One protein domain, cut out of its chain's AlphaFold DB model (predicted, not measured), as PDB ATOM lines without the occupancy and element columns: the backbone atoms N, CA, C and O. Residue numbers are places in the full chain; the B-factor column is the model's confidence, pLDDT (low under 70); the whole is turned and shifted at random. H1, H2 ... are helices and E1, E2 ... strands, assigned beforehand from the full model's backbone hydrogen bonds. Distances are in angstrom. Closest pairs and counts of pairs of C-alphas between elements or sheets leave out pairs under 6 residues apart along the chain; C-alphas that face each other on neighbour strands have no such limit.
ATOM      1  N   TYR A 259     -48.591  -3.160 -17.269       87.38
ATOM      2  CA  TYR A 259     -49.921  -3.134 -17.859       87.38
ATOM      3  C   TYR A 259     -50.955  -3.459 -16.781       87.38
ATOM      4  O   TYR A 259     -50.847  -4.471 -16.084       87.38
ATOM      5  N   PHE A 260     -51.952  -2.593 -16.641       86.62
ATOM      6  CA  PHE A 260     -52.945  -2.615 -15.576       86.62
ATOM      7  C   PHE A 260     -54.323  -2.943 -16.150       86.62
ATOM      8  O   PHE A 260     -54.760  -2.367 -17.143       86.62
ATOM      9  N   ASP A 261     -55.034  -3.834 -15.467       86.69
ATOM     10  CA  ASP A 261     -56.360  -4.353 -15.830       86.69
ATOM     11  C   ASP A 261     -57.513  -3.415 -15.384       86.69
ATOM     12  O   ASP A 261     -58.589  -3.835 -14.942       86.69
ATOM     13  N   ASN A 262     -57.225  -2.113 -15.416       84.88
ATOM     14  CA  ASN A 262     -58.100  -0.989 -15.100       84.88
ATOM     15  C   ASN A 262     -57.541   0.292 -15.746       84.88
ATOM     16  O   ASN A 262     -56.368   0.349 -16.109       84.88
ATOM     17  N   CYS A 263     -58.363   1.334 -15.853       82.31
ATOM     18  CA  CYS A 263     -58.023   2.603 -16.507       82.31
ATOM     19  C   CYS A 263     -57.426   3.685 -15.573       82.31
ATOM     20  O   CYS A 263     -57.068   4.757 -16.046       82.31
ATOM     21  N   CYS A 264     -57.278   3.418 -14.269       83.00
ATOM     22  CA  CYS A 264     -56.825   4.397 -13.261       83.00
ATOM     23  C   CYS A 264     -55.407   4.127 -12.715       83.00
ATOM     24  O   CYS A 264     -54.932   4.843 -11.825       83.00
ATOM     25  N   PHE A 265     -54.744   3.093 -13.247       83.06
ATOM     26  CA  PHE A 265     -53.456   2.553 -12.810       83.06
ATOM     27  C   PHE A 265     -53.421   2.072 -11.345       83.06
ATOM     28  O   PHE A 265     -52.471   2.331 -10.607       83.06
ATOM     29  N   GLU A 266     -54.488   1.406 -10.907       80.75
ATOM     30  CA  GLU A 266     -54.649   0.904  -9.537       80.75
ATOM     31  C   GLU A 266     -54.139  -0.537  -9.372       80.75
ATOM     32  O   GLU A 266     -54.294  -1.364 -10.274       80.75
ATOM     33  N   GLY A 267     -53.603  -0.855  -8.188       76.62
ATOM     34  CA  GLY A 267     -53.120  -2.195  -7.834       76.62
ATOM     35  C   GLY A 267     -51.779  -2.578  -8.484       76.62
ATOM     36  O   GLY A 267     -51.130  -1.740  -9.111       76.62
ATOM     37  N   PRO A 268     -51.328  -3.836  -8.325       79.94
ATOM     38  CA  PRO A 268     -50.166  -4.344  -9.046       79.94
ATOM     39  C   PRO A 268     -50.476  -4.505 -10.548       79.94
ATOM     40  O   PRO A 268     -51.617  -4.814 -10.911       79.94
ATOM     41  N   PRO A 269     -49.479  -4.353 -11.438       82.75
ATOM     42  CA  PRO A 269     -49.661  -4.624 -12.860       82.75
ATOM     43  C   PRO A 269     -49.900  -6.123 -13.084       82.75
ATOM     44  O   PRO A 269     -49.358  -6.961 -12.363       82.75
ATOM     45  N   ARG A 270     -50.670  -6.480 -14.116       83.56
ATOM     46  CA  ARG A 270     -50.841  -7.886 -14.523       83.56
ATOM     47  C   ARG A 270     -49.619  -8.426 -15.249       83.56
ATOM     48  O   ARG A 270     -49.263  -9.582 -15.065       83.56
ATOM     49  N   ILE A 271     -49.012  -7.597 -16.097       81.06
ATOM     50  CA  ILE A 271     -47.920  -7.990 -16.991       81.06
ATOM     51  C   ILE A 271     -46.865  -6.891 -16.993       81.06
ATOM     52  O   ILE A 271     -47.199  -5.703 -16.963       81.06
ATOM     53  N   GLN A 272     -45.595  -7.288 -17.070       81.44
ATOM     54  CA  GLN A 272     -44.470  -6.399 -17.343       81.44
ATOM     55  C   GLN A 272     -43.743  -6.872 -18.607       81.44
ATOM     56  O   GLN A 272     -43.534  -8.070 -18.786       81.44
ATOM     57  N   LYS A 273     -43.389  -5.947 -19.506       81.69
ATOM     58  CA  LYS A 273     -42.740  -6.242 -20.799       81.69
ATOM     59  C   LYS A 273     -41.945  -5.029 -21.271       81.69
ATOM     60  O   LYS A 273     -42.421  -3.913 -21.111       81.69
ATOM     61  N   ILE A 274     -40.770  -5.232 -21.867       84.50
ATOM     62  CA  ILE A 274     -40.008  -4.152 -22.515       84.50
ATOM     63  C   ILE A 274     -40.573  -3.918 -23.925       84.50
ATOM     64  O   ILE A 274     -40.762  -4.867 -24.690       84.50
ATOM     65  N   ALA A 275     -40.871  -2.663 -24.248       83.56
ATOM     66  CA  ALA A 275     -41.377  -2.217 -25.537       83.56
ATOM     67  C   ALA A 275     -40.278  -1.471 -26.303       83.56
ATOM     68  O   ALA A 275     -39.728  -0.478 -25.823       83.56
ATOM     69  N   LYS A 276     -39.955  -1.962 -27.505       88.75
ATOM     70  CA  LYS A 276     -38.875  -1.414 -28.341       88.75
ATOM     71  C   LYS A 276     -39.203  -0.006 -28.861       88.75
ATOM     72  O   LYS A 276     -38.288   0.786 -29.054       88.75
ATOM     73  N   ASP A 277     -40.479   0.315 -29.064       86.88
ATOM     74  CA  ASP A 277     -40.978   1.594 -29.577       86.88
ATOM     75  C   ASP A 277     -42.352   1.975 -28.986       86.88
ATOM     76  O   ASP A 277     -43.092   1.139 -28.471       86.88
ATOM     77  N   VAL A 278     -42.705   3.266 -29.057       90.12
ATOM     78  CA  VAL A 278     -43.988   3.817 -28.571       90.12
ATOM     79  C   VAL A 278     -44.931   4.059 -29.762       90.12
ATOM     80  O   VAL A 278     -45.270   5.196 -30.089       90.12
ATOM     81  N   ASN A 279     -45.298   2.996 -30.478       91.69
ATOM     82  CA  ASN A 279     -46.049   3.084 -31.734       91.69
ATOM     83  C   ASN A 279     -46.991   1.883 -31.895       91.69
ATOM     84  O   ASN A 279     -46.738   0.964 -32.669       91.69
ATOM     85  N   PHE A 280     -48.081   1.878 -31.125       87.50
ATOM     86  CA  PHE A 280     -49.006   0.749 -31.053       87.50
ATOM     87  C   PHE A 280     -50.444   1.121 -31.423       87.50
ATOM     88  O   PHE A 280     -50.904   2.251 -31.240       87.50
ATOM     89  N   SER A 281     -51.170   0.123 -31.923       87.69
ATOM     90  CA  SER A 281     -52.605   0.170 -32.188       87.69
ATOM     91  C   SER A 281     -53.187  -1.208 -31.897       87.69
ATOM     92  O   SER A 281     -52.948  -2.150 -32.647       87.69
ATOM     93  N   PHE A 282     -53.930  -1.324 -30.804       83.88
ATOM     94  CA  PHE A 282     -54.597  -2.554 -30.383       83.88
ATOM     95  C   PHE A 282     -56.072  -2.538 -30.813       83.88
ATOM     96  O   PHE A 282     -56.668  -1.467 -30.929       83.88
ATOM     97  N   SER A 283     -56.651  -3.716 -31.058       78.38
ATOM     98  CA  SER A 283     -58.057  -3.900 -31.451       78.38
ATOM     99  C   SER A 283     -58.515  -5.330 -31.170       78.38
ATOM    100  O   SER A 283     -57.717  -6.257 -31.308       78.38
ATOM    101  N   GLY A 284     -59.792  -5.532 -30.847       75.88
ATOM    102  CA  GLY A 284     -60.394  -6.847 -30.613       75.88
ATOM    103  C   GLY A 284     -59.961  -7.516 -29.304       75.88
ATOM    104  O   GLY A 284     -60.738  -7.564 -28.358       75.88
ATOM    105  N   SER A 285     -58.739  -8.051 -29.237       70.44
ATOM    106  CA  SER A 285     -58.231  -8.843 -28.100       70.44
ATOM    107  C   SER A 285     -57.532  -8.023 -27.006       70.44
ATOM    108  O   SER A 285     -57.059  -8.586 -26.021       70.44
ATOM    109  N   GLY A 286     -57.482  -6.694 -27.144       72.88
ATOM    110  CA  GLY A 286     -56.735  -5.815 -26.243       72.88
ATOM    111  C   GLY A 286     -55.217  -5.853 -26.493       72.88
ATOM    112  O   GLY A 286     -54.770  -6.305 -27.547       72.88
ATOM    113  N   PRO A 287     -54.398  -5.327 -25.562       75.62
ATOM    114  CA  PRO A 287     -52.958  -5.170 -25.778       75.62
ATOM    115  C   PRO A 287     -52.140  -6.457 -25.596       75.62
ATOM    116  O   PRO A 287     -51.120  -6.626 -26.260       75.62
ATOM    117  N   LEU A 288     -52.550  -7.326 -24.667       79.81
ATOM    118  CA  LEU A 288     -51.933  -8.612 -24.326       79.81
ATOM    119  C   LEU A 288     -53.017  -9.520 -23.719       79.81
ATOM    120  O   LEU A 288     -53.970  -9.025 -23.113       79.81
ATOM    121  N   GLU A 289     -52.841 -10.836 -23.827       76.56
ATOM    122  CA  GLU A 289     -53.715 -11.825 -23.189       76.56
ATOM    123  C   GLU A 289     -53.770 -11.632 -21.659       76.56
ATOM    124  O   GLU A 289     -52.763 -11.325 -21.024       76.56
ATOM    125  N   GLY A 290     -54.954 -11.785 -21.055       74.31
ATOM    126  CA  GLY A 290     -55.159 -11.579 -19.612       74.31
ATOM    127  C   GLY A 290     -55.416 -10.127 -19.171       74.31
ATOM    128  O   GLY A 290     -55.505  -9.865 -17.970       74.31
ATOM    129  N   LEU A 291     -55.572  -9.185 -20.108       81.00
ATOM    130  CA  LEU A 291     -56.030  -7.812 -19.853       81.00
ATOM    131  C   LEU A 291     -57.422  -7.579 -20.459       81.00
ATOM    132  O   LEU A 291     -57.723  -8.071 -21.544       81.00
ATOM    133  N   LYS A 292     -58.271  -6.785 -19.791       80.88
ATOM    134  CA  LYS A 292     -59.543  -6.327 -20.376       80.88
ATOM    135  C   LYS A 292     -59.314  -5.515 -21.651       80.88
ATOM    136  O   LYS A 292     -58.584  -4.530 -21.634       80.88
ATOM    137  N   VAL A 293     -60.072  -5.849 -22.693       79.88
ATOM    138  CA  VAL A 293     -60.117  -5.129 -23.975       79.88
ATOM    139  C   VAL A 293     -60.475  -3.644 -23.791       79.88
ATOM    140  O   VAL A 293     -59.743  -2.775 -24.240       79.88
ATOM    141  N   HIS A 294     -61.573  -3.352 -23.085       79.69
ATOM    142  CA  HIS A 294     -62.213  -2.024 -23.081       79.69
ATOM    143  C   HIS A 294     -61.738  -1.051 -21.985       79.69
ATOM    144  O   HIS A 294     -62.195   0.088 -21.927       79.69
ATOM    145  N   ASN A 295     -60.917  -1.508 -21.032       82.12
ATOM    146  CA  ASN A 295     -60.546  -0.733 -19.842       82.12
ATOM    147  C   ASN A 295     -59.200  -1.203 -19.276       82.12
ATOM    148  O   ASN A 295     -59.149  -2.079 -18.411       82.12
ATOM    149  N   TYR A 296     -58.115  -0.595 -19.752       84.38
ATOM    150  CA  TYR A 296     -56.748  -0.907 -19.340       84.38
ATOM    151  C   TYR A 296     -55.875   0.352 -19.341       84.38
ATOM    152  O   TYR A 296     -56.211   1.374 -19.943       84.38
ATOM    153  N   SER A 297     -54.734   0.298 -18.663       85.75
ATOM    154  CA  SER A 297     -53.792   1.417 -18.624       85.75
ATOM    155  C   SER A 297     -52.349   0.942 -18.480       85.75
ATOM    156  O   SER A 297     -52.088  -0.212 -18.139       85.75
ATOM    157  N   ILE A 298     -51.399   1.802 -18.844       83.81
ATOM    158  CA  ILE A 298     -49.992   1.450 -19.050       83.81
ATOM    159  C   ILE A 298     -49.092   2.598 -18.543       83.81
ATOM    160  O   ILE A 298     -49.209   3.718 -19.036       83.81
ATOM    161  N   ARG A 299     -48.207   2.350 -17.560       75.06
ATOM    162  CA  ARG A 299     -47.255   3.345 -16.989       75.06
ATOM    163  C   ARG A 299     -46.042   2.656 -16.333       75.06
ATOM    164  O   ARG A 299     -45.897   1.449 -16.480       75.06
ATOM    165  N   LYS A 300     -45.219   3.402 -15.581       58.38
ATOM    166  CA  LYS A 300     -44.329   2.952 -14.481       58.38
ATOM    167  C   LYS A 300     -44.888   1.847 -13.544       58.38
ATOM    168  O   LYS A 300     -46.069   1.868 -13.210       58.38
ATOM    169  N   CYS A 301     -44.015   1.028 -12.943       39.03
ATOM    170  CA  CYS A 301     -44.164   0.668 -11.516       39.03
ATOM    171  C   CYS A 301     -42.884   0.988 -10.725       39.03
ATOM    172  O   CYS A 301     -41.777   0.677 -11.157       39.03
ATOM    173  N   ALA A 302     -43.020   1.632  -9.564       39.22
ATOM    174  CA  ALA A 302     -41.923   1.811  -8.616       39.22
ATOM    175  C   ALA A 302     -41.484   0.469  -7.998       39.22
ATOM    176  O   ALA A 302     -42.291  -0.443  -7.835       39.22
ATOM    177  N   ALA A 303     -40.203   0.370  -7.632       40.59
ATOM    178  CA  ALA A 303     -39.620  -0.828  -7.019       40.59
ATOM    179  C   ALA A 303     -39.914  -0.955  -5.506       40.59
ATOM    180  O   ALA A 303     -39.587  -1.965  -4.895       40.59
ATOM    181  N   GLU A 304     -40.515   0.068  -4.896       41.25
ATOM    182  CA  GLU A 304     -40.661   0.201  -3.438       41.25
ATOM    183  C   GLU A 304     -41.748  -0.713  -2.839       41.25
ATOM    184  O   GLU A 304     -41.658  -1.095  -1.674       41.25
ATOM    185  N   ASP A 305     -42.724  -1.159  -3.638       41.59
ATOM    186  CA  ASP A 305     -43.807  -2.055  -3.195       41.59
ATOM    187  C   ASP A 305     -43.340  -3.508  -2.912       41.59
ATOM    188  O   ASP A 305     -44.118  -4.345  -2.445       41.59
ATOM    189  N   PHE A 306     -42.068  -3.843  -3.169       41.44
ATOM    190  CA  PHE A 306     -41.572  -5.229  -3.166       41.44
ATOM    191  C   PHE A 306     -41.269  -5.838  -1.785       41.44
ATOM    192  O   PHE A 306     -41.044  -7.045  -1.679       41.44
ATOM    193  N   ALA A 307     -41.312  -5.052  -0.705       40.56
ATOM    194  CA  ALA A 307     -40.911  -5.474   0.645       40.56
ATOM    195  C   ALA A 307     -41.763  -6.600   1.287       40.56
ATOM    196  O   ALA A 307     -41.485  -7.010   2.414       40.56
ATOM    197  N   PHE A 314     -36.108 -10.912 -10.095       38.75
ATOM    198  CA  PHE A 314     -36.107 -10.182 -11.369       38.75
ATOM    199  C   PHE A 314     -37.354  -9.293 -11.470       38.75
ATOM    200  O   PHE A 314     -38.451  -9.792 -11.710       38.75
ATOM    201  N   CYS A 315     -37.198  -7.975 -11.300       29.36
ATOM    202  CA  CYS A 315     -38.266  -6.988 -11.501       29.36
ATOM    203  C   CYS A 315     -37.698  -5.604 -11.858       29.36
ATOM    204  O   CYS A 315     -36.989  -4.994 -11.064       29.36
ATOM    205  N   PHE A 316     -38.064  -5.086 -13.033       28.95
ATOM    206  CA  PHE A 316     -37.832  -3.701 -13.459       28.95
ATOM    207  C   PHE A 316     -38.990  -3.285 -14.383       28.95
ATOM    208  O   PHE A 316     -39.184  -3.910 -15.425       28.95
ATOM    209  N   ALA A 317     -39.757  -2.246 -14.033       27.95
ATOM    210  CA  ALA A 317     -41.164  -2.187 -14.441       27.95
ATOM    211  C   ALA A 317     -41.665  -0.827 -14.973       27.95
ATOM    212  O   ALA A 317     -41.464   0.216 -14.351       27.95
ATOM    213  N   GLY A 318     -42.448  -0.876 -16.058       38.78
ATOM    214  CA  GLY A 318     -43.253   0.249 -16.558       38.78
ATOM    215  C   GLY A 318     -42.610   1.154 -17.613       38.78
ATOM    216  O   GLY A 318     -41.399   1.117 -17.745       38.78
ATOM    217  N   TRP A 319     -43.401   1.924 -18.384       49.09
ATOM    218  CA  TRP A 319     -42.921   2.776 -19.505       49.09
ATOM    219  C   TRP A 319     -42.145   4.009 -19.024       49.09
ATOM    220  O   TRP A 319     -42.508   5.157 -19.269       49.09
ATOM    221  N   ASP A 320     -41.037   3.704 -18.365       63.16
ATOM    222  CA  ASP A 320     -39.958   4.544 -17.903       63.16
ATOM    223  C   ASP A 320     -38.665   4.006 -18.520       63.16
ATOM    224  O   ASP A 320     -38.459   2.797 -18.696       63.16
ATOM    225  N   GLY A 321     -37.771   4.930 -18.818       82.25
ATOM    226  CA  GLY A 321     -36.469   4.653 -19.387       82.25
ATOM    227  C   GLY A 321     -35.862   5.962 -19.845       82.25
ATOM    228  O   GLY A 321     -36.101   7.013 -19.246       82.25
ATOM    229  N   PHE A 322     -35.077   5.900 -20.909       90.62
ATOM    230  CA  PHE A 322     -34.286   7.019 -21.382       90.62
ATOM    231  C   PHE A 322     -34.415   7.129 -22.893       90.62
ATOM    232  O   PHE A 322     -34.251   6.137 -23.600       90.62
ATOM    233  N   VAL A 323     -34.701   8.336 -23.378       94.00
ATOM    234  CA  VAL A 323     -34.570   8.677 -24.794       94.00
ATOM    235  C   VAL A 323     -33.193   9.305 -25.010       94.00
ATOM    236  O   VAL A 323     -32.825  10.252 -24.311       94.00
ATOM    237  N   GLN A 324     -32.401   8.760 -25.931       93.38
ATOM    238  CA  GLN A 324     -31.134   9.360 -26.347       93.38
ATOM    239  C   GLN A 324     -31.355  10.258 -27.560       93.38
ATOM    240  O   GLN A 324     -32.050   9.894 -28.504       93.38
ATOM    241  N   ILE A 325     -30.742  11.435 -27.536       94.00
ATOM    242  CA  ILE A 325     -30.982  12.474 -28.535       94.00
ATOM    243  C   ILE A 325     -29.901  12.414 -29.628       94.00
ATOM    244  O   ILE A 325     -28.712  12.426 -29.287       94.00
ATOM    245  N   PRO A 326     -30.256  12.333 -30.927       90.94
ATOM    246  CA  PRO A 326     -29.281  12.125 -31.993       90.94
ATOM    247  C   PRO A 326     -28.345  13.320 -32.167       90.94
ATOM    248  O   PRO A 326     -27.133  13.120 -32.266       90.94
ATOM    249  N   GLU A 327     -28.885  14.544 -32.165       89.50
ATOM    250  CA  GLU A 327     -28.155  15.800 -32.412       89.50
ATOM    251  C   GLU A 327     -28.667  16.936 -31.506       89.50
ATOM    252  O   GLU A 327     -29.795  16.886 -31.016       89.50
ATOM    253  N   THR A 328     -27.823  17.930 -31.213       92.56
ATOM    254  CA  THR A 328     -28.152  19.023 -30.279       92.56
ATOM    255  C   THR A 328     -29.060  20.029 -30.974       92.56
ATOM    256  O   THR A 328     -28.621  20.660 -31.927       92.56
ATOM    257  N   GLY A 329     -30.280  20.224 -30.476       92.12
ATOM    258  CA  GLY A 329     -31.288  21.042 -31.153       92.12
ATOM    259  C   GLY A 329     -32.530  21.301 -30.302       92.12
ATOM    260  O   GLY A 329     -32.558  20.991 -29.106       92.12
ATOM    261  N   HIS A 330     -33.553  21.880 -30.925       95.44
ATOM    262  CA  HIS A 330     -34.839  22.205 -30.311       95.44
ATOM    263  C   HIS A 330     -35.900  21.169 -30.693       95.44
ATOM    264  O   HIS A 330     -36.381  21.139 -31.821       95.44
ATOM    265  N   TYR A 331     -36.268  20.317 -29.736       97.50
ATOM    266  CA  TYR A 331     -37.160  19.183 -29.958       97.50
ATOM    267  C   TYR A 331     -38.582  19.493 -29.495       97.50
ATOM    268  O   TYR A 331     -38.798  19.973 -28.381       97.50
ATOM    269  N   VAL A 332     -39.558  19.131 -30.325       97.75
ATOM    270  CA  VAL A 332     -40.976  19.054 -29.953       97.75
ATOM    271  C   VAL A 332     -41.386  17.588 -29.938       97.75
ATOM    272  O   VAL A 332     -41.250  16.898 -30.947       97.75
ATOM    273  N   PHE A 333     -41.907  17.107 -28.810       97.50
ATOM    274  CA  PHE A 333     -42.530  15.789 -28.707       97.50
ATOM    275  C   PHE A 333     -44.005  15.891 -29.102       97.50
ATOM    276  O   PHE A 333     -44.671  16.878 -28.799       97.50
ATOM    277  N   THR A 334     -44.543  14.872 -29.765       97.06
ATOM    278  CA  THR A 334     -45.968  14.798 -30.120       97.06
ATOM    279  C   THR A 334     -46.534  13.434 -29.760       97.06
ATOM    280  O   THR A 334     -46.004  12.419 -30.210       97.06
ATOM    281  N   THR A 335     -47.646  13.387 -29.025       95.00
ATOM    282  CA  THR A 335     -48.476  12.177 -28.932       95.00
ATOM    283  C   THR A 335     -49.616  12.246 -29.935       95.00
ATOM    284  O   THR A 335     -50.352  13.232 -29.961       95.00
ATOM    285  N   GLU A 336     -49.813  11.186 -30.712       94.75
ATOM    286  CA  GLU A 336     -51.026  10.968 -31.502       94.75
ATOM    287  C   GLU A 336     -51.817   9.805 -30.903       94.75
ATOM    288  O   GLU A 336     -51.329   8.675 -30.861       94.75
ATOM    289  N   THR A 337     -53.039  10.075 -30.445       89.50
ATOM    290  CA  THR A 337     -53.896   9.080 -29.788       89.50
ATOM    291  C   THR A 337     -55.377   9.431 -29.927       89.50
ATOM    292  O   THR A 337     -55.757  10.591 -30.092       89.50
ATOM    293  N   ASP A 338     -56.238   8.425 -29.857       85.88
ATOM    294  CA  ASP A 338     -57.690   8.522 -29.688       85.88
ATOM    295  C   ASP A 338     -58.149   8.199 -28.248       85.88
ATOM    296  O   ASP A 338     -59.343   8.164 -27.959       85.88
ATOM    297  N   ASN A 339     -57.205   8.035 -27.313       85.56
ATOM    298  CA  ASN A 339     -57.452   7.783 -25.892       85.56
ATOM    299  C   ASN A 339     -56.725   8.824 -25.007       85.56
ATOM    300  O   ASN A 339     -56.471   9.948 -25.455       85.56
ATOM    301  N   GLY A 340     -56.440   8.491 -23.743       86.69
ATOM    302  CA  GLY A 340     -55.685   9.347 -22.823       86.69
ATOM    303  C   GLY A 340     -54.181   9.055 -22.843       86.69
ATOM    304  O   GLY A 340     -53.785   7.888 -22.840       86.69
ATOM    305  N   ALA A 341     -53.344  10.094 -22.814       90.12
ATOM    306  CA  ALA A 341     -51.889   9.962 -22.712       90.12
ATOM    307  C   ALA A 341     -51.240  11.092 -21.891       90.12
ATOM    308  O   ALA A 341     -51.704  12.232 -21.905       90.12
ATOM    309  N   ARG A 342     -50.121  10.801 -21.216       90.88
ATOM    310  CA  ARG A 342     -49.209  11.805 -20.629       90.88
ATOM    311  C   ARG A 342     -47.757  11.440 -20.915       90.88
ATOM    312  O   ARG A 342     -47.406  10.263 -20.919       90.88
ATOM    313  N   VAL A 343     -46.907  12.441 -21.115       92.88
ATOM    314  CA  VAL A 343     -45.459  12.268 -21.304       92.88
ATOM    315  C   VAL A 343     -44.719  13.178 -20.335       92.88
ATOM    316  O   VAL A 343     -45.039  14.362 -20.227       92.88
ATOM    317  N   PHE A 344     -43.712  12.629 -19.663       92.38
ATOM    318  CA  PHE A 344     -42.791  13.363 -18.800       92.38
ATOM    319  C   PHE A 344     -41.355  13.207 -19.314       92.38
ATOM    320  O   PHE A 344     -40.957  12.106 -19.697       92.38
ATOM    321  N   LEU A 345     -40.568  14.285 -19.274       93.44
ATOM    322  CA  LEU A 345     -39.158  14.320 -19.671       93.44
ATOM    323  C   LEU A 345     -38.317  14.939 -18.544       93.44
ATOM    324  O   LEU A 345     -38.635  16.014 -18.048       93.44
ATOM    325  N   ASN A 346     -37.277  14.237 -18.090       89.88
ATOM    326  CA  ASN A 346     -36.485  14.562 -16.893       89.88
ATOM    327  C   ASN A 346     -37.334  14.893 -15.644       89.88
ATOM    328  O   ASN A 346     -36.943  15.690 -14.798       89.88
ATOM    329  N   GLY A 347     -38.504  14.260 -15.521       87.25
ATOM    330  CA  GLY A 347     -39.449  14.489 -14.426       87.25
ATOM    331  C   GLY A 347     -40.456  15.621 -14.659       87.25
ATOM    332  O   GLY A 347     -41.427  15.705 -13.917       87.25
ATOM    333  N   GLN A 348     -40.291  16.452 -15.691       89.69
ATOM    334  CA  GLN A 348     -41.242  17.517 -16.021       89.69
ATOM    335  C   GLN A 348     -42.355  16.999 -16.944       89.69
ATOM    336  O   GLN A 348     -42.048  16.270 -17.888       89.69
ATOM    337  N   PRO A 349     -43.636  17.344 -16.719       91.31
ATOM    338  CA  PRO A 349     -44.722  17.019 -17.645       91.31
ATOM    339  C   PRO A 349     -44.565  17.829 -18.941       91.31
ATOM    340  O   PRO A 349     -44.531  19.056 -18.905       91.31
ATOM    341  N   VAL A 350     -44.471  17.153 -20.090       94.56
ATOM    342  CA  VAL A 350     -44.252  17.798 -21.402       94.56
ATOM    343  C   VAL A 350     -45.424  17.640 -22.369       94.56
ATOM    344  O   VAL A 350     -45.583  18.480 -23.247       94.56
ATOM    345  N   VAL A 351     -46.263  16.610 -22.204       93.31
ATOM    346  CA  VAL A 351     -47.516  16.425 -22.961       93.31
ATOM    347  C   VAL A 351     -48.592  15.842 -22.038       93.31
ATOM    348  O   VAL A 351     -48.298  14.952 -21.238       93.31
ATOM    349  N   ALA A 352     -49.840  16.300 -22.168       90.62
ATOM    350  CA  ALA A 352     -51.014  15.682 -21.550       90.62
ATOM    351  C   ALA A 352     -52.225  15.769 -22.497       90.62
ATOM    352  O   ALA A 352     -52.529  16.839 -23.019       90.62
ATOM    353  N   ASP A 353     -52.911  14.645 -22.705       87.12
ATOM    354  CA  ASP A 353     -54.043  14.491 -23.622       87.12
ATOM    355  C   ASP A 353     -55.133  13.631 -22.963       87.12
ATOM    356  O   ASP A 353     -54.846  12.537 -22.476       87.12
ATOM    357  N   ARG A 354     -56.372  14.142 -22.887       83.31
ATOM    358  CA  ARG A 354     -57.552  13.525 -22.226       83.31
ATOM    359  C   ARG A 354     -57.311  12.921 -20.824       83.31
ATOM    360  O   ARG A 354     -58.114  12.132 -20.327       83.31
ATOM    361  N   MET A 355     -56.255  13.361 -20.147       85.31
ATOM    362  CA  MET A 355     -55.873  13.023 -18.775       85.31
ATOM    363  C   MET A 355     -55.555  14.316 -18.006       85.31
ATOM    364  O   MET A 355     -55.183  15.307 -18.640       85.31
ATOM    365  N   PRO A 356     -55.667  14.347 -16.663       84.88
ATOM    366  CA  PRO A 356     -55.291  15.521 -15.877       84.88
ATOM    367  C   PRO A 356     -53.826  15.914 -16.121       84.88
ATOM    368  O   PRO A 356     -52.978  15.014 -16.190       84.88
ATOM    369  N   PRO A 357     -53.494  17.216 -16.218       84.44
ATOM    370  CA  PRO A 357     -52.113  17.654 -16.394       84.44
ATOM    371  C   PRO A 357     -51.230  17.075 -15.286       84.44
ATOM    372  O   PRO A 357     -51.611  17.041 -14.116       84.44
ATOM    373  N   GLY A 358     -50.066  16.553 -15.673       81.06
ATOM    374  CA  GLY A 358     -49.101  16.021 -14.718       81.06
ATOM    375  C   GLY A 358     -48.463  17.125 -13.877       81.06
ATOM    376  O   GLY A 358     -48.501  18.301 -14.226       81.06
ATOM    377  N   ASN A 359     -47.816  16.724 -12.789       85.31
ATOM    378  CA  ASN A 359     -46.900  17.556 -12.011       85.31
ATOM    379  C   ASN A 359     -45.594  16.775 -11.765       85.31
ATOM    380  O   ASN A 359     -45.593  15.544 -11.896       85.31
ATOM    381  N   PRO A 360     -44.481  17.432 -11.389       82.31
ATOM    382  CA  PRO A 360     -43.193  16.747 -11.265       82.31
ATOM    383  C   PRO A 360     -43.158  15.639 -10.201       82.31
ATOM    384  O   PRO A 360     -42.422  14.663 -10.344       82.31
ATOM    385  N   ALA A 361     -43.998  15.731  -9.164       78.38
ATOM    386  CA  ALA A 361     -44.110  14.705  -8.126       78.38
ATOM    387  C   ALA A 361     -44.831  13.424  -8.605       78.38
ATOM    388  O   ALA A 361     -44.654  12.357  -8.017       78.38
ATOM    389  N   GLU A 362     -45.625  13.489  -9.678       76.81
ATOM    390  CA  GLU A 362     -46.229  12.306 -10.306       76.81
ATOM    391  C   GLU A 362     -45.259  11.559 -11.227       76.81
ATOM    392  O   GLU A 362     -45.384  10.342 -11.380       76.81
ATOM    393  N   ALA A 363     -44.249  12.241 -11.777       73.88
ATOM    394  CA  ALA A 363     -43.317  11.662 -12.744       73.88
ATOM    395  C   ALA A 363     -42.481  10.491 -12.187       73.88
ATOM    396  O   ALA A 363     -41.985   9.664 -12.952       73.88
ATOM    397  N   SER A 364     -42.362  10.352 -10.863       67.12
ATOM    398  CA  SER A 364     -41.690   9.222 -10.203       67.12
ATOM    399  C   SER A 364     -42.635   8.219  -9.522       67.12
ATOM    400  O   SER A 364     -42.223   7.077  -9.318       67.12
ATOM    401  N   GLY A 365     -43.879   8.589  -9.196       64.75
ATOM    402  CA  GLY A 365     -44.740   7.821  -8.283       64.75
ATOM    403  C   GLY A 365     -45.766   6.877  -8.928       64.75
ATOM    404  O   GLY A 365     -46.094   7.002 -10.110       64.75
ATOM    405  N   ASN A 366     -46.323   5.979  -8.102       68.19
ATOM    406  CA  ASN A 366     -47.399   5.027  -8.439       68.19
ATOM    407  C   ASN A 366     -48.828   5.586  -8.202       68.19
ATOM    408  O   ASN A 366     -49.802   4.855  -8.350       68.19
ATOM    409  N   LYS A 367     -48.989   6.866  -7.822       71.94
ATOM    410  CA  LYS A 367     -50.294   7.462  -7.444       71.94
ATOM    411  C   LYS A 367     -51.365   7.273  -8.528       71.94
ATOM    412  O   LYS A 367     -51.099   7.587  -9.691       71.94
ATOM    413  N   ARG A 368     -52.563   6.818  -8.135       79.62
ATOM    414  CA  ARG A 368     -53.775   6.734  -8.977       79.62
ATOM    415  C   ARG A 368     -53.948   7.999  -9.820       79.62
ATOM    416  O   ARG A 368     -53.849   9.097  -9.274       79.62
ATOM    417  N   VAL A 369     -54.273   7.850 -11.102       80.88
ATOM    418  CA  VAL A 369     -54.655   8.987 -11.956       80.88
ATOM    419  C   VAL A 369     -56.162   8.949 -12.177       80.88
ATOM    420  O   VAL A 369     -56.698   7.948 -12.648       80.88
ATOM    421  N   SER A 370     -56.852  10.029 -11.815       74.50
ATOM    422  CA  SER A 370     -58.290  10.177 -12.059       74.50
ATOM    423  C   SER A 370     -58.570  10.459 -13.537       74.50
ATOM    424  O   SER A 370     -57.822  11.188 -14.184       74.50
ATOM    425  N   LEU A 371     -59.674   9.935 -14.064       70.19
ATOM    426  CA  LEU A 371     -60.135  10.252 -15.418       70.19
ATOM    427  C   LEU A 371     -60.826  11.622 -15.458       70.19
ATOM    428  O   LEU A 371     -61.473  12.027 -14.492       70.19
ATOM    429  N   LEU A 372     -60.724  12.320 -16.592       73.06
ATOM    430  CA  LEU A 372     -61.482  13.549 -16.835       73.06
ATOM    431  C   LEU A 372     -62.947  13.205 -17.145       73.06
ATOM    432  O   LEU A 372     -63.223  12.412 -18.042       73.06
ATOM    433  N   SER A 373     -63.892  13.827 -16.436       58.03
ATOM    434  CA  SER A 373     -65.327  13.494 -16.509       58.03
ATOM    435  C   SER A 373     -66.036  13.901 -17.810       58.03
ATOM    436  O   SER A 373     -67.229  13.647 -17.947       58.03
ATOM    437  N   ALA A 374     -65.341  14.544 -18.755       54.78
ATOM    438  CA  ALA A 374     -65.897  14.969 -20.036       54.78
ATOM    439  C   ALA A 374     -64.871  14.802 -21.167       54.78
ATOM    440  O   ALA A 374     -63.814  15.437 -21.171       54.78
ATOM    441  N   VAL A 375     -65.205  13.979 -22.163       54.97
ATOM    442  CA  VAL A 375     -64.400  13.809 -23.380       54.97
ATOM    443  C   VAL A 375     -64.711  14.961 -24.337       54.97
ATOM    444  O   VAL A 375     -65.596  14.871 -25.178       54.97
ATOM    445  N   GLN A 376     -63.984  16.072 -24.195       55.16
ATOM    446  CA  GLN A 376     -64.212  17.296 -24.982       55.16
ATOM    447  C   GLN A 376     -63.945  17.150 -26.493       55.16
ATOM    448  O   GLN A 376     -64.346  18.020 -27.263       55.16
ATOM    449  N   LYS A 377     -63.237  16.096 -26.927       59.59
ATOM    450  CA  LYS A 377     -62.858  15.865 -28.331       59.59
ATOM    451  C   LYS A 377     -62.928  14.376 -28.682       59.59
ATOM    452  O   LYS A 377     -62.162  13.572 -28.141       59.59
ATOM    453  N   SER A 378     -63.821  14.032 -29.606       65.25
ATOM    454  CA  SER A 378     -63.957  12.697 -30.199       65.25
ATOM    455  C   SER A 378     -62.882  12.425 -31.255       65.25
ATOM    456  O   SER A 378     -62.546  13.315 -32.038       65.25
ATOM    457  N   GLY A 379     -62.417  11.179 -31.346       76.75
ATOM    458  CA  GLY A 379     -61.482  10.739 -32.383       76.75
ATOM    459  C   GLY A 379     -60.016  11.086 -32.101       76.75
ATOM    460  O   GLY A 379     -59.626  11.419 -30.978       76.75
ATOM    461  N   LYS A 380     -59.179  10.951 -33.132       85.12
ATOM    462  CA  LYS A 380     -57.721  11.020 -32.993       85.12
ATOM    463  C   LYS A 380     -57.222  12.461 -32.879       85.12
ATOM    464  O   LYS A 380     -57.592  13.321 -33.673       85.12
ATOM    465  N   HIS A 381     -56.371  12.705 -31.893       87.19
ATOM    466  CA  HIS A 381     -55.862  14.019 -31.519       87.19
ATOM    467  C   HIS A 381     -54.327  14.002 -31.528       87.19
ATOM    468  O   HIS A 381     -53.712  12.958 -31.298       87.19
ATOM    469  N   PHE A 382     -53.721  15.153 -31.829       92.12
ATOM    470  CA  PHE A 382     -52.276  15.371 -31.777       92.12
ATOM    471  C   PHE A 382     -51.992  16.402 -30.683       92.12
ATOM    472  O   PHE A 382     -52.424  17.549 -30.803       92.12
ATOM    473  N   SER A 383     -51.258  16.002 -29.648       93.69
ATOM    474  CA  SER A 383     -50.829  16.891 -28.564       93.69
ATOM    475  C   SER A 383     -49.317  17.075 -28.614       93.69
ATOM    476  O   SER A 383     -48.571  16.098 -28.538       93.69
ATOM    477  N   ASN A 384     -48.879  18.325 -28.759       95.62
ATOM    478  CA  ASN A 384     -47.470  18.706 -28.849       95.62
ATOM    479  C   ASN A 384     -46.954  19.194 -27.487       95.62
ATOM    480  O   ASN A 384     -47.712  19.787 -26.719       95.62
ATOM    481  N   SER A 385     -45.661  19.018 -27.226       95.88
ATOM    482  CA  SER A 385     -44.957  19.745 -26.169       95.88
ATOM    483  C   SER A 385     -44.602  21.168 -26.608       95.88
ATOM    484  O   SER A 385     -44.641  21.507 -27.793       95.88
ATOM    485  N   HIS A 386     -44.150  21.984 -25.656       93.62
ATOM    486  CA  HIS A 386     -43.306  23.139 -25.968       93.62
ATOM    487  C   HIS A 386     -41.992  22.691 -26.641       93.62
ATOM    488  O   HIS A 386     -41.631  21.511 -26.591       93.62
ATOM    489  N   SER A 387     -41.270  23.630 -27.260       94.25
ATOM    490  CA  SER A 387     -39.917  23.386 -27.778       94.25
ATOM    491  C   SER A 387     -38.926  23.245 -26.620       94.25
ATOM    492  O   SER A 387     -38.848  24.121 -25.760       94.25
ATOM    493  N   ILE A 388     -38.174  22.144 -26.588       95.31
ATOM    494  CA  ILE A 388     -37.224  21.820 -25.518       95.31
ATOM    495  C   ILE A 388     -35.830  21.683 -26.127       95.31
ATOM    496  O   ILE A 388     -35.611  20.865 -27.019       95.31
ATOM    497  N   ARG A 389     -34.861  22.456 -25.627       94.12
ATOM    498  CA  ARG A 389     -33.466  22.350 -26.073       94.12
ATOM    499  C   ARG A 389     -32.804  21.108 -25.476       94.12
ATOM    500  O   ARG A 389     -32.679  20.996 -24.256       94.12
ATOM    501  N   LEU A 390     -32.353  20.193 -26.329       92.56
ATOM    502  CA  LEU A 390     -31.738  18.922 -25.939       92.56
ATOM    503  C   LEU A 390     -30.332  18.761 -26.534       92.56
ATOM    504  O   LEU A 390     -29.979  19.413 -27.515       92.56
ATOM    505  N   ILE A 391     -29.515  17.903 -25.918       87.81
ATOM    506  CA  ILE A 391     -28.082  17.746 -26.210       87.81
ATOM    507  C   ILE A 391     -27.803  16.375 -26.838       87.81
ATOM    508  O   ILE A 391     -28.212  15.344 -26.304       87.81
ATOM    509  N   ARG A 392     -27.035  16.372 -27.933       86.50
ATOM    510  CA  ARG A 392     -26.526  15.192 -28.649       86.50
ATOM    511  C   ARG A 392     -25.952  14.122 -27.719       86.50
ATOM    512  O   ARG A 392     -25.191  14.429 -26.806       86.50
ATOM    513  N   LYS A 393     -26.275  12.854 -27.996       82.06
ATOM    514  CA  LYS A 393     -25.886  11.636 -27.254       82.06
ATOM    515  C   LYS A 393     -26.279  11.593 -25.771       82.06
ATOM    516  O   LYS A 393     -26.159  10.525 -25.168       82.06
ATOM    517  N   LYS A 394     -26.788  12.677 -25.176       84.81
ATOM    518  CA  LYS A 394     -27.291  12.664 -23.803       84.81
ATOM    519  C   LYS A 394     -28.604  11.880 -23.742       84.81
ATOM    520  O   LYS A 394     -29.471  12.013 -24.607       84.81
ATOM    521  N   LYS A 395     -28.716  11.045 -22.711       88.69
ATOM    522  CA  LYS A 395     -29.936  10.342 -22.325       88.69
ATOM    523  C   LYS A 395     -30.804  11.270 -21.471       88.69
ATOM    524  O   LYS A 395     -30.298  12.001 -20.620       88.69
ATOM    525  N   TYR A 396     -32.107  11.258 -21.725       92.31
ATOM    526  CA  TYR A 396     -33.110  12.017 -20.981       92.31
ATOM    527  C   TYR A 396     -34.152  11.046 -20.453       92.31
ATOM    528  O   TYR A 396     -34.701  10.253 -21.216       92.31
ATOM    529  N   LYS A 397     -34.427  11.104 -19.149       91.25
ATOM    530  CA  LYS A 397     -35.379  10.205 -18.503       91.25
ATOM    531  C   LYS A 397     -36.774  10.485 -19.043       91.25
ATOM    532  O   LYS A 397     -37.317  11.558 -18.787       91.25
ATOM    533  N   ILE A 398     -37.348   9.536 -19.767       92.25
ATOM    534  CA  ILE A 398     -38.682   9.651 -20.346       92.25
ATOM    535  C   ILE A 398     -39.635   8.695 -19.636       92.25
ATOM    536  O   ILE A 398     -39.276   7.555 -19.331       92.25
ATOM    537  N   ARG A 399     -40.852   9.170 -19.373       89.69
ATOM    538  CA  ARG A 399     -41.968   8.361 -18.882       89.69
ATOM    539  C   ARG A 399     -43.196   8.623 -19.737       89.69
ATOM    540  O   ARG A 399     -43.555   9.780 -19.955       89.69
ATOM    541  N   VAL A 400     -43.841   7.555 -20.185       91.62
ATOM    542  CA  VAL A 400     -45.090   7.597 -20.949       91.62
ATOM    543  C   VAL A 400     -46.182   6.925 -20.125       91.62
ATOM    544  O   VAL A 400     -45.999   5.834 -19.587       91.62
ATOM    545  N   GLU A 401     -47.326   7.587 -20.009       90.81
ATOM    546  CA  GLU A 401     -48.538   7.036 -19.414       90.81
ATOM    547  C   GLU A 401     -49.635   6.995 -20.474       90.81
ATOM    548  O   GLU A 401     -49.812   7.959 -21.217       90.81
ATOM    549  N   PHE A 402     -50.381   5.896 -20.533       90.38
ATOM    550  CA  PHE A 402     -51.477   5.698 -21.477       90.38
ATOM    551  C   PHE A 402     -52.688   5.084 -20.776       90.38
ATOM    552  O   PHE A 402     -52.543   4.168 -19.962       90.38
ATOM    553  N   VAL A 403     -53.884   5.561 -21.117       89.19
ATOM    554  CA  VAL A 403     -55.159   5.039 -20.616       89.19
ATOM    555  C   VAL A 403     -56.100   4.782 -21.780       89.19
ATOM    556  O   VAL A 403     -56.473   5.714 -22.495       89.19
ATOM    557  N   HIS A 404     -56.573   3.543 -21.892       86.12
ATOM    558  CA  HIS A 404     -57.717   3.193 -22.721       86.12
ATOM    559  C   HIS A 404     -58.961   2.954 -21.849       86.12
ATOM    560  O   HIS A 404     -58.908   2.318 -20.793       86.12
ATOM    561  N   ASN A 405     -60.092   3.482 -22.308       81.56
ATOM    562  CA  ASN A 405     -61.403   3.338 -21.692       81.56
ATOM    563  C   ASN A 405     -62.462   3.478 -22.796       81.56
ATOM    564  O   ASN A 405     -62.388   4.413 -23.597       81.56
ATOM    565  N   SER A 406     -63.468   2.606 -22.789       76.94
ATOM    566  CA  SER A 406     -64.657   2.652 -23.652       76.94
ATOM    567  C   SER A 406     -65.317   4.037 -23.778       76.94
ATOM    568  O   SER A 406     -65.868   4.360 -24.825       76.94
ATOM    569  N   HIS A 407     -65.239   4.895 -22.754       72.50
ATOM    570  CA  HIS A 407     -65.783   6.258 -22.802       72.50
ATOM    571  C   HIS A 407     -65.046   7.205 -23.769       72.50
ATOM    572  O   HIS A 407     -65.623   8.219 -24.157       72.50
ATOM    573  N   PHE A 408     -63.809   6.902 -24.185       72.88
ATOM    574  CA  PHE A 408     -63.101   7.687 -25.207       72.88
ATOM    575  C   PHE A 408     -63.545   7.347 -26.641       72.88
ATOM    576  O   PHE A 408     -63.415   8.185 -27.533       72.88
ATOM    577  N   LEU A 409     -64.066   6.136 -26.863       70.50
ATOM    578  CA  LEU A 409     -64.376   5.579 -28.182       70.50
ATOM    579  C   LEU A 409     -65.677   4.771 -28.127       70.50
ATOM    580  O   LEU A 409     -65.651   3.562 -27.932       70.50
ATOM    581  N   VAL A 410     -66.818   5.433 -28.328       65.31
ATOM    582  CA  VAL A 410     -68.138   4.778 -28.265       65.31
ATOM    583  C   VAL A 410     -68.285   3.709 -29.355       65.31
ATOM    584  O   VAL A 410     -68.571   2.554 -29.049       65.31
ATOM    585  N   ASP A 411     -68.014   4.062 -30.614       62.69
ATOM    586  CA  ASP A 411     -68.253   3.181 -31.771       62.69
ATOM    587  C   ASP A 411     -67.141   2.142 -32.014       62.69
ATOM    588  O   ASP A 411     -67.271   1.281 -32.879       62.69
ATOM    589  N   ASN A 412     -66.009   2.260 -31.312       70.19
ATOM    590  CA  ASN A 412     -64.803   1.430 -31.469       70.19
ATOM    591  C   ASN A 412     -64.159   1.182 -30.089       70.19
ATOM    592  O   ASN A 412     -62.963   1.396 -29.888       70.19
ATOM    593  N   SER A 413     -64.975   0.803 -29.102       73.50
ATOM    594  CA  SER A 413     -64.557   0.682 -27.694       73.50
ATOM    595  C   SER A 413     -63.556  -0.445 -27.419       73.50
ATOM    596  O   SER A 413     -63.123  -0.610 -26.283       73.50
ATOM    597  N   ASP A 414     -63.190  -1.232 -28.430       75.81
ATOM    598  CA  ASP A 414     -62.149  -2.259 -28.406       75.81
ATOM    599  C   ASP A 414     -60.763  -1.761 -28.857       75.81
ATOM    600  O   ASP A 414     -59.785  -2.507 -28.774       75.81
ATOM    601  N   ARG A 415     -60.676  -0.526 -29.378       79.62
ATOM    602  CA  ARG A 415     -59.462   0.020 -29.993       79.62
ATOM    603  C   ARG A 415     -58.696   0.949 -29.063       79.62
ATOM    604  O   ARG A 415     -59.266   1.858 -28.466       79.62
ATOM    605  N   GLY A 416     -57.377   0.786 -29.007       81.69
ATOM    606  CA  GLY A 416     -56.502   1.701 -28.276       81.69
ATOM    607  C   GLY A 416     -55.212   1.989 -29.029       81.69
ATOM    608  O   GLY A 416     -54.460   1.060 -29.323       81.69
ATOM    609  N   SER A 417     -54.938   3.262 -29.336       88.56
ATOM    610  CA  SER A 417     -53.773   3.657 -30.136       88.56
ATOM    611  C   SER A 417     -52.945   4.773 -29.501       88.56
ATOM    612  O   SER A 417     -53.477   5.742 -28.954       88.56
ATOM    613  N   LEU A 418     -51.621   4.659 -29.605       91.38
ATOM    614  CA  LEU A 418     -50.676   5.708 -29.232       91.38
ATOM    615  C   LEU A 418     -49.450   5.664 -30.142       91.38
ATOM    616  O   LEU A 418     -48.815   4.621 -30.300       91.38
ATOM    617  N   ARG A 419     -49.081   6.829 -30.680       94.56
ATOM    618  CA  ARG A 419     -47.779   7.063 -31.314       94.56
ATOM    619  C   ARG A 419     -47.071   8.220 -30.624       94.56
ATOM    620  O   ARG A 419     -47.635   9.312 -30.561       94.56
ATOM    621  N   LEU A 420     -45.852   7.997 -30.134       96.12
ATOM    622  CA  LEU A 420     -44.947   9.069 -29.721       96.12
ATOM    623  C   LEU A 420     -44.020   9.426 -30.882       96.12
ATOM    624  O   LEU A 420     -43.356   8.573 -31.473       96.12
ATOM    625  N   MET A 421     -43.976  10.711 -31.185       97.38
ATOM    626  CA  MET A 421     -43.185  11.301 -32.253       97.38
ATOM    627  C   MET A 421     -42.310  12.423 -31.706       97.38
ATOM    628  O   MET A 421     -42.582  12.970 -30.633       97.38
ATOM    629  N   TRP A 422     -41.305  12.803 -32.485       97.62
ATOM    630  CA  TRP A 422     -40.509  14.007 -32.272       97.62
ATOM    631  C   TRP A 422     -40.266  14.760 -33.585       97.62
ATOM    632  O   TRP A 422     -40.441  14.201 -34.667       97.62
ATOM    633  N   SER A 423     -39.855  16.021 -33.493       96.88
ATOM    634  CA  SER A 423     -39.292  16.813 -34.596       96.88
ATOM    635  C   SER A 423     -38.220  17.761 -34.064       96.88
ATOM    636  O   SER A 423     -38.410  18.309 -32.975       96.88
ATOM    637  N   SER A 424     -37.161  17.983 -34.846       95.31
ATOM    638  CA  SER A 424     -36.173  19.061 -34.654       95.31
ATOM    639  C   SER A 424     -36.347  20.121 -35.752       95.31
ATOM    640  O   SER A 424     -37.238  20.020 -36.596       95.31
ATOM    641  N   GLU A 425     -35.471  21.121 -35.774       90.69
ATOM    642  CA  GLU A 425     -35.290  22.031 -36.914       90.69
ATOM    643  C   GLU A 425     -34.736  21.279 -38.146       90.69
ATOM    644  O   GLU A 425     -35.106  21.569 -39.281       90.69
ATOM    645  N   ASP A 426     -33.904  20.261 -37.911       88.38
ATOM    646  CA  ASP A 426     -33.137  19.525 -38.927       88.38
ATOM    647  C   ASP A 426     -33.931  18.406 -39.624       88.38
ATOM    648  O   ASP A 426     -33.558  17.957 -40.711       88.38
ATOM    649  N   PHE A 427     -35.006  17.910 -38.996       93.06
ATOM    650  CA  PHE A 427     -35.770  16.763 -39.494       93.06
ATOM    651  C   PHE A 427     -37.280  16.862 -39.184       93.06
ATOM    652  O   PHE A 427     -37.673  17.286 -38.092       93.06
ATOM    653  N   PRO A 428     -38.154  16.454 -40.130       95.56
ATOM    654  CA  PRO A 428     -39.604  16.550 -39.984       95.56
ATOM    655  C   PRO A 428     -40.151  15.559 -38.949       95.56
ATOM    656  O   PRO A 428     -39.506  14.571 -38.613       95.56
ATOM    657  N   ARG A 429     -41.386  15.788 -38.485       95.50
ATOM    658  CA  ARG A 429     -42.015  14.968 -37.440       95.50
ATOM    659  C   ARG A 429     -42.094  13.480 -37.809       95.50
ATOM    660  O   ARG A 429     -42.896  13.096 -38.662       95.50
ATOM    661  N   GLU A 430     -41.349  12.655 -37.080       96.12
ATOM    662  CA  GLU A 430     -41.283  11.196 -37.218       96.12
ATOM    663  C   GLU A 430     -41.637  10.481 -35.903       96.12
ATOM    664  O   GLU A 430     -41.540  11.060 -34.821       96.12
ATOM    665  N   VAL A 431     -42.040   9.208 -35.985       96.19
ATOM    666  CA  VAL A 431     -42.155   8.319 -34.812       96.19
ATOM    667  C   VAL A 431     -40.756   8.068 -34.263       96.19
ATOM    668  O   VAL A 431     -39.880   7.705 -35.042       96.19
ATOM    669  N   ILE A 432     -40.554   8.229 -32.949       96.31
ATOM    670  CA  ILE A 432     -39.222   8.109 -32.331       96.31
ATOM    671  C   ILE A 432     -38.659   6.698 -32.585       96.31
ATOM    672  O   ILE A 432     -39.241   5.725 -32.092       96.31
ATOM    673  N   PRO A 433     -37.544   6.552 -33.328       95.31
ATOM    674  CA  PRO A 433     -37.014   5.236 -33.668       95.31
ATOM    675  C   PRO A 433     -36.554   4.439 -32.439       95.31
ATOM    676  O   PRO A 433     -35.876   4.969 -31.559       95.31
ATOM    677  N   SER A 434     -36.839   3.132 -32.427       92.25
ATOM    678  CA  SER A 434     -36.529   2.208 -31.318       92.25
ATOM    679  C   SER A 434     -35.080   2.264 -30.826       92.25
ATOM    680  O   SER A 434     -34.828   2.196 -29.626       92.25
ATOM    681  N   LYS A 435     -34.131   2.493 -31.744       93.06
ATOM    682  CA  LYS A 435     -32.691   2.688 -31.480       93.06
ATOM    683  C   LYS A 435     -32.337   3.842 -30.521       93.06
ATOM    684  O   LYS A 435     -31.166   4.005 -30.199       93.06
ATOM    685  N   PHE A 436     -33.308   4.656 -30.105       94.06
ATOM    686  CA  PHE A 436     -33.126   5.745 -29.147       94.06
ATOM    687  C   PHE A 436     -33.743   5.478 -27.767       94.06
ATOM    688  O   PHE A 436     -33.552   6.305 -26.877       94.06
ATOM    689  N   PHE A 437     -34.450   4.361 -27.558       93.19
ATOM    690  CA  PHE A 437     -35.058   4.016 -26.269       93.19
ATOM    691  C   PHE A 437     -34.213   3.010 -25.477       93.19
ATOM    692  O   PHE A 437     -33.860   1.944 -25.977       93.19
ATOM    693  N   PHE A 438     -33.932   3.333 -24.214       91.19
ATOM    694  CA  PHE A 438     -33.107   2.522 -23.315       91.19
ATOM    695  C   PHE A 438     -33.805   2.306 -21.971       91.19
ATOM    696  O   PHE A 438     -34.327   3.247 -21.371       91.19
ATOM    697  N   SER A 439     -33.728   1.096 -21.430       87.56
ATOM    698  CA  SER A 439     -34.352   0.738 -20.154       87.56
ATOM    699  C   SER A 439     -33.511   1.160 -18.939       87.56
ATOM    700  O   SER A 439     -33.978   1.113 -17.793       87.56
TER     701      SER A 439
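What this domain is: This is residues 259 to 307 and 314 to 439 of the 992 residues of the protein "LCCL domain-containing protein, putative" of Eimeria tenella (UniProt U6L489). With little regular structure, two antiparallel sheets, E1 E4 E7 E8 E10 and E2 E3 E5 E6 E9, face each other as a sandwich. Of 175 printed residues, 65 are in named elements, ten strands with H1 between E2 and E3: mostly strand. It is compact, radius of gyration of the C-alphas 15.6 A, spanning 43 by 41 by 27 A.

How they stand to each other: E1, residues 279 to 282, neighbours E10, residues 416 to 423; N 280 and O 418 are within hydrogen-bond range at 3.0 A. E5, residues 340 to 345, neighbours E9, residues 395 to 405, with N 342 and O 401 at 2.9 A. H1, residues 303 to 307, on neither sheet, has no O i to N i+4 or O i to N i+3 pair within range.

Where its parts are: E1 begins at C-alpha 279 (-46.049, 3.084, -31.734) and E10 ends at C-alpha 423 (-39.292, 16.813, -34.596).

The domain as a whole: Across the cut, C-alphas 307 and 314 are 13.8 A apart. Links E1 to E2 and E6 to E7 are long; 26 residues have pLDDT under 70.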